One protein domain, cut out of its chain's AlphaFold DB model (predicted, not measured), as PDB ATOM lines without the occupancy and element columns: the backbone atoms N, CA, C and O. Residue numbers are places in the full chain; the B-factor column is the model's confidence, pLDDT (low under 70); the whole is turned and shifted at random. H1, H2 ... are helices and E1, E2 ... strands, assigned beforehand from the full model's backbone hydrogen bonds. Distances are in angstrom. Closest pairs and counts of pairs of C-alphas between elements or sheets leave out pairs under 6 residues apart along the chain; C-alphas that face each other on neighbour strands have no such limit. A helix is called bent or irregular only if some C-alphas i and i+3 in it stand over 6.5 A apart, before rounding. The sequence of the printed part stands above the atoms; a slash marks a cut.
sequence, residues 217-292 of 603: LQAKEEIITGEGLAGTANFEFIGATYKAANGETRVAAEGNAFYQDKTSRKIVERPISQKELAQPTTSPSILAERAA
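AT A GLANCE: This is residues 217 to 292 of the 603 residues of an uncharacterized protein of Parcubacteria group bacterium GW2011_GWA2_45_14 (UniProt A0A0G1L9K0). A small, strongly twisted sheet of three strands, E1, E4 and E5, stands in the middle, with the short helix H2 packed on one face; beyond the end of E1 the chain turns sharply into the little hairpin E2 and E3, which folds back on the side of the sheet away from H2. H1 lies beyond H2 at one end of the elongated outline and H3 lies apart at the other. The printed part has 76 residues, with three named helices and five named strands in the order H1 E1 E2 E3 E4 E5 H2 H3. The three-strand sheet has the order E1 - E4 - E5, and it and the sheet E2 - E3 are antiparallel. The class is mixed, helices and strands; the whole is compact by its radius of gyration of the C-alphas, 12.8 A, and spans 39 by 25 by 19 A.

IN THESE COORDINATES: H1, residues 217 to 226, begins at C-alpha 217 (370.325, 373.408, 197.144) and is 14.2 A long. E1, residues 235 to 239, measures 12.0 A. E2 is residues 241 to 243 and E3 residues 249 to 251. E4, residues 256 to 261, measures 16.0 A from C-alpha 256 at (367.691, 363.279, 212.844). E5, residues 267 to 271, measures 13.4 A. H2, residues 272 to 277, is only just irregular, with C-alphas 273 and 276 7.0 A apart. H3, residues 286 to 292, ends at C-alpha 292 (395.309, 361.025, 219.876).

HOW THE PARTS SIT: E4 is the inner strand of its sheet. N 236 and O 260 of E1 and E4 are within hydrogen-bond range at 2.8 A, as are N 257 and O 270 of E4 and E5 at 2.8 A; E4 and E5 form a hairpin. H2 is on this sheet at a height of 7.5 A, only just over E4 with 3 of its C-alphas, and runs along the strands at 1 degree to E4 on the local plane. The closest C-alphas of E4 and H2 are those of Asn 256 and Ile 272, 4.5 A apart. H1 is not on the sheet and is close to H2 but not clearly touching, with C-alphas 217 and 277 7.4 A apart. E1 runs on into E2 across one residue at 96 degrees. In the hairpin E2 and E3, N 250 and O 242 are 2.8 A apart. The closest C-alphas of E2 and E4, Thr 241 and Phe 258, are 7.1 A apart. H3 is not on the sheet and is only just apart from E2, at 8.0 A. Every O i to N i+4 pair is within hydrogen-bond range in H1 and H3; in H2 it is 0 of 2, beside 2 of 3 O i to N i+3 pairs.

THE WHOLE: The two C-alphas farthest apart, those of Ala 219 and Ala 292, are 39.9 A apart. The printed part has no cut and no long link. Its mean pLDDT is 72.8; residues 217 to 219, 221, 223 to 233 and 277 to 292 are under 70, and H3 has a mean of 47.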
ATOM      1  N   LEU A 217     369.466 373.248 195.965       58.69
ATOM      2  CA  LEU A 217     370.325 373.408 197.144       58.69
ATOM      3  C   LEU A 217     370.274 374.847 197.684       58.69
ATOM      4  O   LEU A 217     370.057 375.069 198.871       58.69
ATOM      5  N   GLN A 218     370.370 375.817 196.772       67.75
ATOM      6  CA  GLN A 218     370.321 377.243 197.077       67.75
ATOM      7  C   GLN A 218     368.975 377.662 197.690       67.75
ATOM      8  O   GLN A 218     368.959 378.376 198.684       67.75
ATOM      9  N   ALA A 219     367.845 377.166 197.166       69.38
ATOM     10  CA  ALA A 219     366.531 377.472 197.732       69.38
ATOM     11  C   ALA A 219     366.362 376.891 199.146       69.38
ATOM     12  O   ALA A 219     365.764 377.532 200.006       69.38
ATOM     13  N   LYS A 220     366.922 375.703 199.416       71.38
ATOM     14  CA  LYS A 220     366.931 375.126 200.769       71.38
ATOM     15  C   LYS A 220     367.761 375.972 201.736       71.38
ATOM     16  O   LYS A 220     367.335 376.196 202.864       71.38
ATOM     17  N   GLU A 221     368.912 376.471 201.295       65.50
ATOM     18  CA  GLU A 221     369.817 377.285 202.111       65.50
ATOM     19  C   GLU A 221     369.263 378.691 202.390       65.50
ATOM     20  O   GLU A 221     369.364 379.183 203.515       65.50
ATOM     21  N   GLU A 222     368.573 379.295 201.421       70.88
ATOM     22  CA  GLU A 222     367.834 380.550 201.601       70.88
ATOM     23  C   GLU A 222     366.695 380.405 202.623       70.88
ATOM     24  O   GLU A 222     366.509 381.288 203.457       70.88
ATOM     25  N   ILE A 223     365.976 379.275 202.621       68.88
ATOM     26  CA  ILE A 223     364.920 378.989 203.608       68.88
ATOM     27  C   ILE A 223     365.516 378.787 205.007       68.88
ATOM     28  O   ILE A 223     365.009 379.347 205.973       68.88
ATOM     29  N   ILE A 224     366.613 378.032 205.129       63.22
ATOM     30  CA  ILE A 224     367.297 377.799 206.415       63.22
ATOM     31  C   ILE A 224     367.822 379.118 206.998       63.22
ATOM     32  O   ILE A 224     367.614 379.400 208.177       63.22
ATOM     33  N   THR A 225     368.457 379.943 206.164       65.94
ATOM     34  CA  THR A 225     369.009 381.238 206.584       65.94
ATOM     35  C   THR A 225     367.895 382.238 206.919       65.94
ATOM     36  O   THR A 225     368.022 382.994 207.881       65.94
ATOM     37  N   GLY A 226     366.780 382.213 206.177       64.69
ATOM     38  CA  GLY A 226     365.599 383.050 206.420       64.69
ATOM     39  C   GLY A 226     364.897 382.776 207.755       64.69
ATOM     40  O   GLY A 226     364.326 383.691 208.338       64.69
ATOM     41  N   GLU A 227     365.013 381.557 208.285       65.38
ATOM     42  CA  GLU A 227     364.514 381.167 209.615       65.38
ATOM     43  C   GLU A 227     365.504 381.494 210.754       65.38
ATOM     44  O   GLU A 227     365.335 381.049 211.890       65.38
ATOM     45  N   GLY A 228     366.580 382.239 210.469       44.97
ATOM     46  CA  GLY A 228     367.601 382.602 211.458       44.97
ATOM     47  C   GLY A 228     368.486 381.430 211.897       44.97
ATOM     48  O   GLY A 228     369.188 381.520 212.907       44.97
ATOM     49  N   LEU A 229     368.473 380.316 211.160       57.22
ATOM     50  CA  LEU A 229     369.350 379.181 211.418       57.22
ATOM     51  C   LEU A 229     370.670 379.375 210.662       57.22
ATOM     52  O   LEU A 229     370.679 379.673 209.472       57.22
ATOM     53  N   ALA A 230     371.798 379.170 211.349       57.66
ATOM     54  CA  ALA A 230     373.109 379.155 210.703       57.66
ATOM     55  C   ALA A 230     373.122 378.120 209.561       57.66
ATOM     56  O   ALA A 230     372.740 376.965 209.777       57.66
ATOM     57  N   GLY A 231     373.544 378.551 208.368       61.09
ATOM     58  CA  GLY A 231     373.587 377.719 207.165       61.09
ATOM     59  C   GLY A 231     374.369 376.422 207.381       61.09
ATOM     60  O   GLY A 231     375.396 376.393 208.065       61.09
ATOM     61  N   THR A 232     373.872 375.330 206.803       60.28
ATOM     62  CA  THR A 232     374.431 373.975 206.952       60.28
ATOM     63  C   THR A 232     375.835 373.822 206.358       60.28
ATOM     64  O   THR A 232     376.544 372.894 206.739       60.28
ATOM     65  N   ALA A 233     376.286 374.762 205.517       63.66
ATOM     66  CA  ALA A 233     377.627 374.774 204.931       63.66
ATOM     67  C   ALA A 233     378.780 374.789 205.960       63.66
ATOM     68  O   ALA A 233     379.868 374.289 205.669       63.66
ATOM     69  N   ASN A 234     378.547 375.312 207.172       72.25
ATOM     70  CA  ASN A 234     379.550 375.357 208.250       72.25
ATOM     71  C   ASN A 234     379.506 374.149 209.195       72.25
ATOM     72  O   ASN A 234     380.297 374.069 210.139       72.25
ATOM     73  N   PHE A 235     378.589 373.214 208.948       81.38
ATOM     74  CA  PHE A 235     378.396 372.047 209.786       81.38
ATOM     75  C   PHE A 235     379.002 370.790 209.157       81.38
ATOM     76  O   PHE A 235     378.887 370.538 207.958       81.38
ATOM     77  N   GLU A 236     379.636 369.980 209.997       86.12
ATOM     78  CA  GLU A 236     380.167 368.666 209.657       86.12
ATOM     79  C   GLU A 236     379.234 367.575 210.194       86.12
ATOM     80  O   GLU A 236     378.843 367.599 211.361       86.12
ATOM     81  N   PHE A 237     378.850 366.620 209.346       88.31
ATOM     82  CA  PHE A 237     377.996 365.502 209.751       88.31
ATOM     83  C   PHE A 237     378.779 364.510 210.626       88.31
ATOM     84  O   PHE A 237     379.765 363.936 210.175       88.31
ATOM     85  N   ILE A 238     378.314 364.267 211.855       86.81
ATOM     86  CA  ILE A 238     378.987 363.381 212.823       86.81
ATOM     87  C   ILE A 238     378.358 361.978 212.836       86.81
ATOM     88  O   ILE A 238     379.042 360.992 213.104       86.81
ATOM     89  N   GLY A 239     377.058 361.866 212.535       89.44
ATOM     90  CA  GLY A 239     376.328 360.592 212.506       89.44
ATOM     91  C   GLY A 239     375.015 360.605 213.291       89.44
ATOM     92  O   GLY A 239     374.666 361.588 213.940       89.44
ATOM     93  N   ALA A 240     374.280 359.490 213.246       90.19
ATOM     94  CA  ALA A 240     373.060 359.286 214.044       90.19
ATOM     95  C   ALA A 240     373.356 359.057 215.539       90.19
ATOM     96  O   ALA A 240     372.486 359.209 216.394       90.19
ATOM     97  N   THR A 241     374.600 358.707 215.859       88.44
ATOM     98  CA  THR A 241     375.085 358.527 217.224       88.44
ATOM     99  C   THR A 241     376.443 359.188 217.375       88.44
ATOM    100  O   THR A 241     377.280 359.046 216.484       88.44
ATOM    101  N   TYR A 242     376.705 359.835 218.508       88.94
ATOM    102  CA  TYR A 242     378.055 360.281 218.863       88.94
ATOM    103  C   TYR A 242     378.341 360.033 220.343       88.94
ATOM    104  O   TYR A 242     377.424 359.956 221.162       88.94
ATOM    105  N   LYS A 243     379.623 359.905 220.690       83.38
ATOM    106  CA  LYS A 243     380.066 359.793 222.080       83.38
ATOM    107  C   LYS A 243     380.422 361.186 222.593       83.38
ATOM    108  O   LYS A 243     381.318 361.830 222.051       83.38
ATOM    109  N   ALA A 244     379.690 361.679 223.583       81.38
ATOM    110  CA  ALA A 244     379.944 362.979 224.185       81.38
ATOM    111  C   ALA A 244     381.244 362.969 225.014       81.38
ATOM    112  O   ALA A 244     381.812 361.919 225.310       81.38
ATOM    113  N   ALA A 245     381.733 364.157 225.385       72.19
ATOM    114  CA  ALA A 245     382.986 364.306 226.135       72.19
ATOM    115  C   ALA A 245     382.956 363.638 227.524       72.19
ATOM    116  O   ALA A 245     384.008 363.297 228.046       72.19
ATOM    117  N   ASN A 246     381.765 363.441 228.091       74.31
ATOM    118  CA  ASN A 246     381.511 362.712 229.337       74.31
ATOM    119  C   ASN A 246     381.321 361.195 229.123       74.31
ATOM    120  O   ASN A 246     380.794 360.515 229.993       74.31
ATOM    121  N   GLY A 247     381.645 360.672 227.937       72.94
ATOM    122  CA  GLY A 247     381.565 359.246 227.626       72.94
ATOM    123  C   GLY A 247     380.171 358.723 227.265       72.94
ATOM    124  O   GLY A 247     380.073 357.602 226.760       72.94
ATOM    125  N   GLU A 248     379.111 359.516 227.445       78.88
ATOM    126  CA  GLU A 248     377.741 359.127 227.103       78.88
ATOM    127  C   GLU A 248     377.558 358.998 225.587       78.88
ATOM    128  O   GLU A 248     377.854 359.920 224.822       78.88
ATOM    129  N   THR A 249     377.015 357.866 225.138       89.00
ATOM    130  CA  THR A 249     376.542 357.723 223.758       89.00
ATOM    131  C   THR A 249     375.208 358.439 223.627       89.00
ATOM    132  O   THR A 249     374.219 358.034 224.235       89.00
ATOM    133  N   ARG A 250     375.166 359.485 222.807       89.94
ATOM    134  CA  ARG A 250     373.922 360.150 222.429       89.94
ATOM    135  C   ARG A 250     373.429 359.598 221.107       89.94
ATOM    136  O   ARG A 250     374.211 359.420 220.174       89.94
ATOM    137  N   VAL A 251     372.131 359.335 221.054       92.94
ATOM    138  CA  VAL A 251     371.409 358.858 219.875       92.94
ATOM    139  C   VAL A 251     370.473 359.980 219.454       92.94
ATOM    140  O   VAL A 251     369.770 360.527 220.302       92.94
ATOM    141  N   ALA A 252     370.518 360.368 218.183       93.19
ATOM    142  CA  ALA A 252     369.623 361.385 217.652       93.19
ATOM    143  C   ALA A 252     368.191 360.836 217.622       93.19
ATOM    144  O   ALA A 252     367.989 359.622 217.519       93.19
ATOM    145  N   ALA A 253     367.196 361.718 217.694       91.69
ATOM    146  CA  ALA A 253     365.815 361.329 217.468       91.69
ATOM    147  C   ALA A 253     365.646 360.703 216.072       91.69
ATOM    148  O   ALA A 253     366.429 360.945 215.148       91.69
ATOM    149  N   GLU A 254     364.610 359.884 215.912       89.81
ATOM    150  CA  GLU A 254     364.305 359.251 214.632       89.81
ATOM    151  C   GLU A 254     364.140 360.309 213.525       89.81
ATOM    152  O   GLU A 254     363.433 361.302 213.692       89.81
ATOM    153  N   GLY A 255     364.841 360.123 212.403       85.31
ATOM    154  CA  GLY A 255     364.881 361.098 211.308       85.31
ATOM    155  C   GLY A 255     365.878 362.250 211.490       85.31
ATOM    156  O   GLY A 255     365.997 363.074 210.582       85.31
ATOM    157  N   ASN A 256     366.637 362.294 212.590       92.44
ATOM    158  CA  ASN A 256     367.691 363.279 212.844       92.44
ATOM    159  C   ASN A 256     369.108 362.674 212.804       92.44
ATOM    160  O   ASN A 256     369.313 361.461 212.763       92.44
ATOM    161  N   ALA A 257     370.106 363.552 212.818       92.62
ATOM    162  CA  ALA A 257     371.515 363.251 213.014       92.62
ATOM    163  C   ALA A 257     372.223 364.406 213.739       92.62
ATOM    164  O   ALA A 257     371.696 365.517 213.844       92.62
ATOM    165  N   PHE A 258     373.431 364.150 214.229       93.06
ATOM    166  CA  PHE A 258     374.273 365.161 214.854       93.06
ATOM    167  C   PHE A 258     375.222 365.811 213.852       93.06
ATOM    168  O   PHE A 258     375.818 365.148 212.999       93.06
ATOM    169  N   TYR A 259     375.387 367.119 214.016       92.25
ATOM    170  CA  TYR A 259     376.209 367.987 213.191       92.25
ATOM    171  C   TYR A 259     377.105 368.848 214.087       92.25
ATOM    172  O   TYR A 259     376.641 369.348 215.112       92.25
ATOM    173  N   GLN A 260     378.373 369.035 213.724       87.69
ATOM    174  CA  GLN A 260     379.321 369.877 214.457       87.69
ATOM    175  C   GLN A 260     379.577 371.172 213.702       87.69
ATOM    176  O   GLN A 260     379.976 371.141 212.544       87.69
ATOM    177  N   ASP A 261     379.394 372.310 214.359       82.19
ATOM    178  CA  ASP A 261     379.874 373.587 213.837       82.19
ATOM    179  C   ASP A 261     381.411 373.604 213.858       82.19
ATOM    180  O   ASP A 261     382.022 373.470 214.926       82.19
ATOM    181  N   LYS A 262     382.037 373.787 212.689       73.25
ATOM    182  CA  LYS A 262     383.502 373.827 212.550       73.25
ATOM    183  C   LYS A 262     384.155 374.946 213.367       73.25
ATOM    184  O   LYS A 262     385.275 374.775 213.841       73.25
ATOM    185  N   THR A 263     383.476 376.081 213.541       70.31
ATOM    186  CA  THR A 263     384.039 377.260 214.218       70.31
ATOM    187  C   THR A 263     383.858 377.219 215.730       70.31
ATOM    188  O   THR A 263     384.795 377.511 216.469       70.31
ATOM    189  N   SER A 264     382.679 376.816 216.208       74.75
ATOM    190  CA  SER A 264     382.354 376.844 217.642       74.75
ATOM    191  C   SER A 264     382.539 375.502 218.352       74.75
ATOM    192  O   SER A 264     382.437 375.433 219.577       74.75
ATOM    193  N   ARG A 265     382.786 374.415 217.604       72.62
ATOM    194  CA  ARG A 265     382.801 373.020 218.088       72.62
ATOM    195  C   ARG A 265     381.476 372.567 218.713       72.62
ATOM    196  O   ARG A 265     381.426 371.483 219.300       72.62
ATOM    197  N   LYS A 266     380.407 373.358 218.590       84.88
ATOM    198  CA  LYS A 266     379.083 373.042 219.123       84.88
ATOM    199  C   LYS A 266     378.452 371.918 218.305       84.88
ATOM    200  O   LYS A 266     378.393 371.996 217.081       84.88
ATOM    201  N   ILE A 267     377.956 370.893 218.995       87.88
ATOM    202  CA  ILE A 267     377.198 369.800 218.383       87.88
ATOM    203  C   ILE A 267     375.712 370.141 218.462       87.88
ATOM    204  O   ILE A 267     375.211 370.510 219.525       87.88
ATOM    205  N   VAL A 268     375.018 370.030 217.336       90.81
ATOM    206  CA  VAL A 268     373.578 370.258 217.214       90.81
ATOM    207  C   VAL A 268     372.918 369.053 216.557       90.81
ATOM    208  O   VAL A 268     373.507 368.394 215.706       90.81
ATOM    209  N   GLU A 269     371.687 368.765 216.955       92.38
ATOM    210  CA  GLU A 269     370.858 367.739 216.330       92.38
ATOM    211  C   GLU A 269     369.975 368.383 215.251       92.38
ATOM    212  O   GLU A 269     369.358 369.424 215.494       92.38
ATOM    213  N   ARG A 270     369.952 367.814 214.042       88.81
ATOM    214  CA  ARG A 270     369.191 368.325 212.886       88.81
ATOM    215  C   ARG A 270     368.600 367.169 212.067       88.81
ATOM    216  O   ARG A 270     369.118 366.059 212.166       88.81
ATOM    217  N   PRO A 271     367.588 367.408 211.216       88.38
ATOM    218  CA  PRO A 271     367.044 366.383 210.324       88.38
ATOM    219  C   PRO A 271     368.111 365.752 209.423       88.38
ATOM    220  O   PRO A 271     368.883 366.462 208.781       88.38
ATOM    221  N   ILE A 272     368.117 364.421 209.316       86.88
ATOM    222  CA  ILE A 272     369.111 363.661 208.543       86.88
ATOM    223  C   ILE A 272     369.056 363.965 207.040       86.88
ATOM    224  O   ILE A 272     370.045 363.798 206.331       86.88
ATOM    225  N   SER A 273     367.927 364.490 206.557       80.12
ATOM    226  CA  SER A 273     367.767 364.997 205.190       80.12
ATOM    227  C   SER A 273     368.696 366.172 204.861       80.12
ATOM    228  O   SER A 273     368.929 366.454 203.690       80.12
ATOM    229  N   GLN A 274     369.275 366.837 205.868       81.31
ATOM    230  CA  GLN A 274     370.276 367.894 205.687       81.31
ATOM    231  C   GLN A 274     371.700 367.349 205.507       81.31
ATOM    232  O   GLN A 274     372.632 368.123 205.312       81.31
ATOM    233  N   LYS A 275     371.905 366.025 205.570       82.31
ATOM    234  CA  LYS A 275     373.228 365.399 205.412       82.31
ATOM    235  C   LYS A 275     373.906 365.785 204.096       82.31
ATOM    236  O   LYS A 275     375.107 366.005 204.095       82.31
ATOM    237  N   GLU A 276     373.147 365.899 203.009       74.12
ATOM    238  CA  GLU A 276     373.673 366.276 201.686       74.12
ATOM    239  C   GLU A 276     374.100 367.751 201.598       74.12
ATOM    240  O   GLU A 276     374.847 368.120 200.697       74.12
ATOM    241  N   LEU A 277     373.638 368.587 202.535       68.38
ATOM    242  CA  LEU A 277     373.999 370.004 202.641       68.38
ATOM    243  C   LEU A 277     375.211 370.239 203.555       68.38
ATOM    244  O   LEU A 277     375.812 371.310 203.513       68.38
ATOM    245  N   ALA A 278     375.549 369.268 204.405       68.12
ATOM    246  CA  ALA A 278     376.728 369.322 205.259       68.12
ATOM    247  C   ALA A 278     377.966 368.912 204.459       68.12
ATOM    248  O   ALA A 278     377.910 368.010 203.620       68.12
ATOM    249  N   GLN A 279     379.108 369.554 204.719       61.66
ATOM    250  CA  GLN A 279     380.328 369.170 204.016       61.66
ATOM    251  C   GLN A 279     380.715 367.721 204.361       61.66
ATOM    252  O   GLN A 279     380.645 367.336 205.533       61.66
ATOM    253  N   PRO A 280     381.148 366.917 203.370       53.41
ATOM    254  CA  PRO A 280     381.682 365.588 203.634       53.41
ATOM    255  C   PRO A 280     382.889 365.698 204.572       53.41
ATOM    256  O   PRO A 280     383.742 366.570 204.403       53.41
ATOM    257  N   THR A 281     382.947 364.820 205.574       50.25
ATOM    258  CA  THR A 281     384.003 364.798 206.593       50.25
ATOM    259  C   THR A 281     385.357 364.537 205.925       50.25
ATOM    260  O   THR A 281     385.617 363.420 205.470       50.25
ATOM    261  N   THR A 282     386.225 365.543 205.819       44.66
ATOM    262  CA  THR A 282     387.608 365.364 205.334       44.66
ATOM    263  C   THR A 282     388.614 365.203 206.471       44.66
ATOM    264  O   THR A 282     389.744 364.792 206.218       44.66
ATOM    265  N   SER A 283     388.215 365.484 207.717       42.97
ATOM    266  CA  SER A 283     389.056 365.270 208.895       42.97
ATOM    267  C   SER A 283     388.807 363.893 209.515       42.97
ATOM    268  O   SER A 283     387.654 363.462 209.613       42.97
ATOM    269  N   PRO A 284     389.855 363.205 210.010       47.84
ATOM    270  CA  PRO A 284     389.678 362.229 211.079       47.84
ATOM    271  C   PRO A 284     388.863 362.921 212.170       47.84
ATOM    272  O   PRO A 284     389.245 364.003 212.604       47.84
ATOM    273  N   SER A 285     387.715 362.360 212.554       53.91
ATOM    274  CA  SER A 285     386.794 363.021 213.487       53.91
ATOM    275  C   SER A 285     387.549 363.636 214.675       53.91
ATOM    276  O   SER A 285     388.436 362.987 215.230       53.91
ATOM    277  N   ILE A 286     387.176 364.840 215.118       47.19
ATOM    278  CA  ILE A 286     387.774 365.505 216.294       47.19
ATOM    279  C   ILE A 286     387.720 364.598 217.549       47.19
ATOM    280  O   ILE A 286     388.513 364.746 218.474       47.19
ATOM    281  N   LEU A 287     386.825 363.602 217.574       47.38
ATOM    282  CA  LEU A 287     386.772 362.526 218.575       47.38
ATOM    283  C   LEU A 287     387.976 361.565 218.511       47.38
ATOM    284  O   LEU A 287     388.491 361.167 219.552       47.38
ATOM    285  N   ALA A 288     388.437 361.217 217.309       49.47
ATOM    286  CA  ALA A 288     389.660 360.450 217.085       49.47
ATOM    287  C   ALA A 288     390.919 361.296 217.344       49.47
ATOM    288  O   ALA A 288     391.889 360.787 217.895       49.47
ATOM    289  N   GLU A 289     390.887 362.594 217.029       42.19
ATOM    290  CA  GLU A 289     391.982 363.527 217.329       42.19
ATOM    291  C   GLU A 289     392.107 363.809 218.840       42.19
ATOM    292  O   GLU A 289     393.212 363.824 219.373       42.19
ATOM    293  N   ARG A 290     390.993 363.905 219.583       46.34
ATOM    294  CA  ARG A 290     391.004 363.960 221.062       46.34
ATOM    295  C   ARG A 290     391.533 362.685 221.712       46.34
ATOM    296  O   ARG A 290     392.123 362.770 222.780       46.34
ATOM    297  N   ALA A 291     391.315 361.525 221.096       49.97
ATOM    298  CA  ALA A 291     391.903 360.269 221.556       49.97
ATOM    299  C   ALA A 291     393.409 360.165 221.235       49.97
ATOM    300  O   ALA A 291     394.088 359.324 221.815       49.97
ATOM    301  N   ALA A 292     393.916 361.003 220.321       45.25
ATOM    302  CA  ALA A 292     395.309 361.025 219.876       45.25
ATOM    303  C   ALA A 292     396.121 362.228 220.402       45.25
ATOM    304  O   ALA A 292     397.344 362.231 220.267       45.25
TER     305      ALA A 292